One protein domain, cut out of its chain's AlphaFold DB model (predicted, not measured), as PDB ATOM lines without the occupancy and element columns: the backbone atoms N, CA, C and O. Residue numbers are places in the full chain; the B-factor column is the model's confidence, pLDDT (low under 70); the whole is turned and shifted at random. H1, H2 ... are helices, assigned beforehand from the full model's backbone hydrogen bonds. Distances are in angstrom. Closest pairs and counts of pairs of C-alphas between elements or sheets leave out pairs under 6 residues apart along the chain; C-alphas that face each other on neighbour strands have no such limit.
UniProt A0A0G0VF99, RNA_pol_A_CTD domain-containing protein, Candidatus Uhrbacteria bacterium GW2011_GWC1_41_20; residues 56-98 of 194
ATOM      1  N   SER A  56      15.223  44.033  -1.596       52.91
ATOM      2  CA  SER A  56      14.833  42.616  -1.570       52.91
ATOM      3  C   SER A  56      14.611  42.075  -0.152       52.91
ATOM      4  O   SER A  56      13.690  41.296   0.063       52.91
ATOM      5  N   CYS A  57      15.420  42.487   0.833       48.91
ATOM      6  CA  CYS A  57      15.242  42.047   2.224       48.91
ATOM      7  C   CYS A  57      14.065  42.746   2.926       48.91
ATOM      8  O   CYS A  57      13.451  42.172   3.824       48.91
ATOM      9  N   HIS A  58      13.752  43.991   2.552       55.88
ATOM     10  CA  HIS A  58      12.630  44.729   3.134       55.88
ATOM     11  C   HIS A  58      11.268  44.248   2.621       55.88
ATOM     12  O   HIS A  58      10.325  44.231   3.411       55.88
ATOM     13  N   SER A  59      11.166  43.826   1.354       67.69
ATOM     14  CA  SER A  59       9.945  43.201   0.828       67.69
ATOM     15  C   SER A  59       9.690  41.842   1.478       67.69
ATOM     16  O   SER A  59       8.608  41.613   1.996       67.69
ATOM     17  N   GLU A  60      10.719  41.000   1.590       73.31
ATOM     18  CA  GLU A  60      10.606  39.665   2.192       73.31
ATOM     19  C   GLU A  60      10.206  39.728   3.681       73.31
ATOM     20  O   GLU A  60       9.382  38.948   4.156       73.31
ATOM     21  N   LEU A  61      10.711  40.719   4.428       73.31
ATOM     22  CA  LEU A  61      10.277  40.980   5.806       73.31
ATOM     23  C   LEU A  61       8.839  41.508   5.908       73.31
ATOM     24  O   LEU A  61       8.189  41.271   6.927       73.31
ATOM     25  N   ALA A  62       8.353  42.258   4.918       75.31
ATOM     26  CA  ALA A  62       6.973  42.738   4.888       75.31
ATOM     27  C   ALA A  62       5.999  41.596   4.569       75.31
ATOM     28  O   ALA A  62       4.977  41.473   5.242       75.31
ATOM     29  N   ASP A  63       6.371  40.721   3.635       82.00
ATOM     30  CA  ASP A  63       5.601  39.533   3.266       82.00
ATOM     31  C   ASP A  63       5.486  38.566   4.452       82.00
ATOM     32  O   ASP A  63       4.387  38.150   4.808       82.00
ATOM     33  N   LEU A  64       6.594  38.307   5.160       77.06
ATOM     34  CA  LEU A  64       6.588  37.486   6.377       77.06
ATOM     35  C   LEU A  64       5.736  38.088   7.502       77.06
ATOM     36  O   LEU A  64       5.138  37.356   8.291       77.06
ATOM     37  N   ARG A  65       5.690  39.419   7.627       82.25
ATOM     38  CA  ARG A  65       4.823  40.086   8.614       82.25
ATOM     39  C   ARG A  65       3.355  39.943   8.237       82.25
ATOM     40  O   ARG A  65       2.568  39.569   9.097       82.25
ATOM     41  N   ALA A  66       3.019  40.160   6.968       83.81
ATOM     42  CA  ALA A  66       1.667  39.972   6.459       83.81
ATOM     43  C   ALA A  66       1.195  38.515   6.613       83.81
ATOM     44  O   ALA A  66       0.068  38.281   7.041       83.81
ATOM     45  N   GLU A  67       2.069  37.538   6.350       86.25
ATOM     46  CA  GLU A  67       1.785  36.119   6.578       86.25
ATOM     47  C   GLU A  67       1.522  35.832   8.065       86.25
ATOM     48  O   GLU A  67       0.552  35.157   8.404       86.25
ATOM     49  N   ASN A  68       2.322  36.400   8.975       83.88
ATOM     50  CA  ASN A  68       2.078  36.277  10.414       83.88
ATOM     51  C   ASN A  68       0.756  36.928  10.846       83.88
ATOM     52  O   ASN A  68       0.040  36.354  11.666       83.88
ATOM     53  N   ASP A  69       0.414  38.096  10.306       88.88
ATOM     54  CA  ASP A  69      -0.846  38.776  10.620       88.88
ATOM     55  C   ASP A  69      -2.049  37.956  10.123       88.88
ATOM     56  O   ASP A  69      -3.013  37.749  10.865       88.88
ATOM     57  N   GLN A  70      -1.953  37.380   8.923       90.56
ATOM     58  CA  GLN A  70      -2.961  36.470   8.379       90.56
ATOM     59  C   GLN A  70      -3.091  35.187   9.220       90.56
ATOM     60  O   GLN A  70      -4.200  34.708   9.478       90.56
ATOM     61  N   LEU A  71      -1.978  34.632   9.703       88.69
ATOM     62  CA  LEU A  71      -1.981  33.488  10.618       88.69
ATOM     63  C   LEU A  71      -2.677  33.810  11.947       88.69
ATOM     64  O   LEU A  71      -3.449  32.993  12.447       88.69
ATOM     65  N   ARG A  72      -2.464  35.004  12.509       85.75
ATOM     66  CA  ARG A  72      -3.154  35.429  13.739       85.75
ATOM     67  C   ARG A  72      -4.656  35.540  13.527       85.75
ATOM     68  O   ARG A  72      -5.423  35.004  14.321       85.75
ATOM     69  N   GLU A  73      -5.072  36.168  12.433       89.12
ATOM     70  CA  GLU A  73      -6.492  36.328  12.122       89.12
ATOM     71  C   GLU A  73      -7.178  34.974  11.876       89.12
ATOM     72  O   GLU A  73      -8.280  34.720  12.365       89.12
ATOM     73  N   THR A  74      -6.524  34.062  11.151       86.00
ATOM     74  CA  THR A  74      -7.058  32.706  10.938       86.00
ATOM     75  C   THR A  74      -7.142  31.912  12.239       86.00
ATOM     76  O   THR A  74      -8.138  31.219  12.451       86.00
ATOM     77  N   PHE A  75      -6.164  32.051  13.138       90.56
ATOM     78  CA  PHE A  75      -6.207  31.429  14.459       90.56
ATOM     79  C   PHE A  75      -7.380  31.941  15.298       90.56
ATOM     80  O   PHE A  75      -8.110  31.138  15.874       90.56
ATOM     81  N   GLU A  76      -7.611  33.254  15.335       87.88
ATOM     82  CA  GLU A  76      -8.741  33.844  16.063       87.88
ATOM     83  C   GLU A  76     -10.086  33.352  15.515       87.88
ATOM     84  O   GLU A  76     -10.957  32.934  16.281       87.88
ATOM     85  N   ARG A  77     -10.233  33.306  14.185       87.38
ATOM     86  CA  ARG A  77     -11.436  32.771  13.530       87.38
ATOM     87  C   ARG A  77     -11.664  31.299  13.862       87.38
ATOM     88  O   ARG A  77     -12.798  30.907  14.134       87.38
ATOM     89  N   LEU A  78     -10.607  30.488  13.860       85.75
ATOM     90  CA  LEU A  78     -10.688  29.073  14.222       85.75
ATOM     91  C   LEU A  78     -11.014  28.888  15.704       85.75
ATOM     92  O   LEU A  78     -11.881  28.086  16.024       85.75
ATOM     93  N   SER A  79     -10.386  29.651  16.599       86.81
ATOM     94  CA  SER A  79     -10.683  29.623  18.035       86.81
ATOM     95  C   SER A  79     -12.153  29.958  18.301       86.81
ATOM     96  O   SER A  79     -12.845  29.223  19.005       86.81
ATOM     97  N   GLN A  80     -12.664  31.012  17.665       85.62
ATOM     98  CA  GLN A  80     -14.061  31.407  17.797       85.62
ATOM     99  C   GLN A  80     -15.014  30.362  17.204       85.62
ATOM    100  O   GLN A  80     -16.041  30.059  17.809       85.62
ATOM    101  N   ALA A  81     -14.662  29.758  16.067       81.81
ATOM    102  CA  ALA A  81     -15.429  28.666  15.482       81.81
ATOM    103  C   ALA A  81     -15.448  27.425  16.392       81.81
ATOM    104  O   ALA A  81     -16.508  26.847  16.598       81.81
ATOM    105  N   VAL A  82     -14.320  27.044  16.997       84.44
ATOM    106  CA  VAL A  82     -14.251  25.918  17.944       84.44
ATOM    107  C   VAL A  82     -15.146  26.167  19.159       84.44
ATOM    108  O   VAL A  82     -15.846  25.257  19.581       84.44
ATOM    109  N   MET A  83     -15.213  27.395  19.674       77.62
ATOM    110  CA  MET A  83     -16.112  27.730  20.788       77.62
ATOM    111  C   MET A  83     -17.603  27.710  20.411       77.62
ATOM    112  O   MET A  83     -18.446  27.485  21.275       77.62
ATOM    113  N   ILE A  84     -17.943  27.977  19.145       82.81
ATOM    114  CA  ILE A  84     -19.334  28.002  18.656       82.81
ATOM    115  C   ILE A  84     -19.809  26.605  18.236       82.81
ATOM    116  O   ILE A  84     -20.972  26.264  18.444       82.81
ATOM    117  N   TYR A  85     -18.931  25.816  17.618       80.12
ATOM    118  CA  TYR A  85     -19.275  24.539  16.987       80.12
ATOM    119  C   TYR A  85     -18.735  23.313  17.731       80.12
ATOM    120  O   TYR A  85     -19.173  22.200  17.444       80.12
ATOM    121  N   GLY A  86     -17.793  23.484  18.658       77.44
ATOM    122  CA  GLY A  86     -17.258  22.401  19.474       77.44
ATOM    123  C   GLY A  86     -18.214  22.030  20.599       77.44
ATOM    124  O   GLY A  86     -18.772  22.900  21.271       77.44
ATOM    125  N   THR A  87     -18.408  20.730  20.829       81.81
ATOM    126  CA  THR A  87     -19.089  20.290  22.050       81.81
ATOM    127  C   THR A  87     -18.148  20.460  23.248       81.81
ATOM    128  O   THR A  87     -16.932  20.337  23.084       81.81
ATOM    129  N   PRO A  88     -18.669  20.710  24.464       72.19
ATOM    130  CA  PRO A  88     -17.837  20.837  25.665       72.19
ATOM    131  C   PRO A  88     -16.909  19.629  25.856       72.19
ATOM    132  O   PRO A  88     -15.733  19.783  26.144       72.19
ATOM    133  N   GLU A  89     -17.423  18.432  25.570       77.31
ATOM    134  CA  GLU A  89     -16.703  17.157  25.664       77.31
ATOM    135  C   GLU A  89     -15.563  17.040  24.639       77.31
ATOM    136  O   GLU A  89     -14.504  16.494  24.938       77.31
ATOM    137  N   GLN A  90     -15.758  17.560  23.421       76.94
ATOM    138  CA  GLN A  90     -14.715  17.594  22.392       76.94
ATOM    139  C   GLN A  90     -13.635  18.620  22.728       76.94
ATOM    140  O   GLN A  90     -12.461  18.362  22.481       76.94
ATOM    141  N   ILE A  91     -14.026  19.764  23.291       74.12
ATOM    142  CA  ILE A  91     -13.095  20.808  23.724       74.12
ATOM    143  C   ILE A  91     -12.252  20.300  24.897       74.12
ATOM    144  O   ILE A  91     -11.032  20.429  24.842       74.12
ATOM    145  N   ASP A  92     -12.865  19.657  25.894       75.75
ATOM    146  CA  ASP A  92     -12.151  19.050  27.022       75.75
ATOM    147  C   ASP A  92     -11.188  17.960  26.545       75.75
ATOM    148  O   ASP A  92     -10.010  17.999  26.885       75.75
ATOM    149  N   TYR A  93     -11.631  17.060  25.658       79.19
ATOM    150  CA  TYR A  93     -10.754  16.051  25.060       79.19
ATOM    151  C   TYR A  93      -9.587  16.676  24.277       79.19
ATOM    152  O   TYR A  93      -8.454  16.209  24.365       79.19
ATOM    153  N   MET A  94      -9.833  17.750  23.518       70.69
ATOM    154  CA  MET A  94      -8.784  18.469  22.785       70.69
ATOM    155  C   MET A  94      -7.800  19.194  23.714       70.69
ATOM    156  O   MET A  94      -6.610  19.236  23.406       70.69
ATOM    157  N   LEU A  95      -8.271  19.748  24.834       68.31
ATOM    158  CA  LEU A  95      -7.431  20.377  25.857       68.31
ATOM    159  C   LEU A  95      -6.583  19.339  26.601       68.31
ATOM    160  O   LEU A  95      -5.408  19.581  26.848       68.31
ATOM    161  N   GLU A  96      -7.140  18.164  26.881       70.06
ATOM    162  CA  GLU A  96      -6.449  17.051  27.546       70.06
ATOM    163  C   GLU A  96      -5.373  16.404  26.646       70.06
ATOM    164  O   GLU A  96      -4.428  15.779  27.124       70.06
ATOM    165  N   GLN A  97      -5.486  16.587  25.325       67.94
ATOM    166  CA  GLN A  97      -4.511  16.140  24.322       67.94
ATOM    167  C   GLN A  97      -3.398  17.167  24.045       67.94
ATOM    168  O   GLN A  97      -2.437  16.840  23.335       67.94
ATOM    169  N   LEU A  98      -3.501  18.404  24.548       58.47
ATOM    170  CA  LEU A  98      -2.445  19.395  24.355       58.47
ATOM    171  C   LEU A  98      -1.230  19.016  25.211       58.47
ATOM    172  O   LEU A  98      -1.362  18.832  26.418       58.47
TER     173      LEU A  98
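AT A GLANCE: This is residues 56 to 98 of the 194 residues of the protein "RNA_pol_A_CTD domain-containing protein" of Candidatus Uhrbacteria bacterium GW2011_GWC1_41_20 (UniProt A0A0G0VF99). One long, straight helix, H1, makes the length of the model, and after its last residue, Tyr 85, a sharp turn leads into a short helix, H2, which folds back slantwise, forming a lopsided V with one long and one short arm. Residues 56 to 81 of H1 stick out with nothing packed on them. The printed part has 43 residues with two named helices, H1 then H2, and no named strand; the class is all helix. It is extended, with a radius of gyration of the C-alphas of 15.8 A and spans of 49 by 20 by 6 A.

HOW THE PARTS SIT: H1, residues 56 to 85, is joined to H2, residues 88 to 96, by a tight link of 2 residues. The two helices are close but not clearly touching, with 1 pair of C-alphas within 8 A, those of Val 82 and Ile 91, 7.8 A apart. They run opposite ways at a steep tilt of 46 degrees. In H1 and H2 every O i to N i+4 pair is within hydrogen-bond range.

IN THESE COORDINATES: H1 begins at C-alpha 56, (14.833, 42.616, -1.570), and ends at C-alpha 85, (-19.275, 24.539, 16.987), 42.8 A away. H2 measures 12.1 A from C-alpha 88 to C-alpha 96, at (-6.449, 17.051, 27.546).

THE WHOLE: The two C-alphas farthest apart, those of Ser 56 and Glu 89, are 48.8 A apart. The printed part has no cut. The mean pLDDT of the printed part is 78.0, and it is under 70 at residues 56 to 59, 95, and 97 to 98.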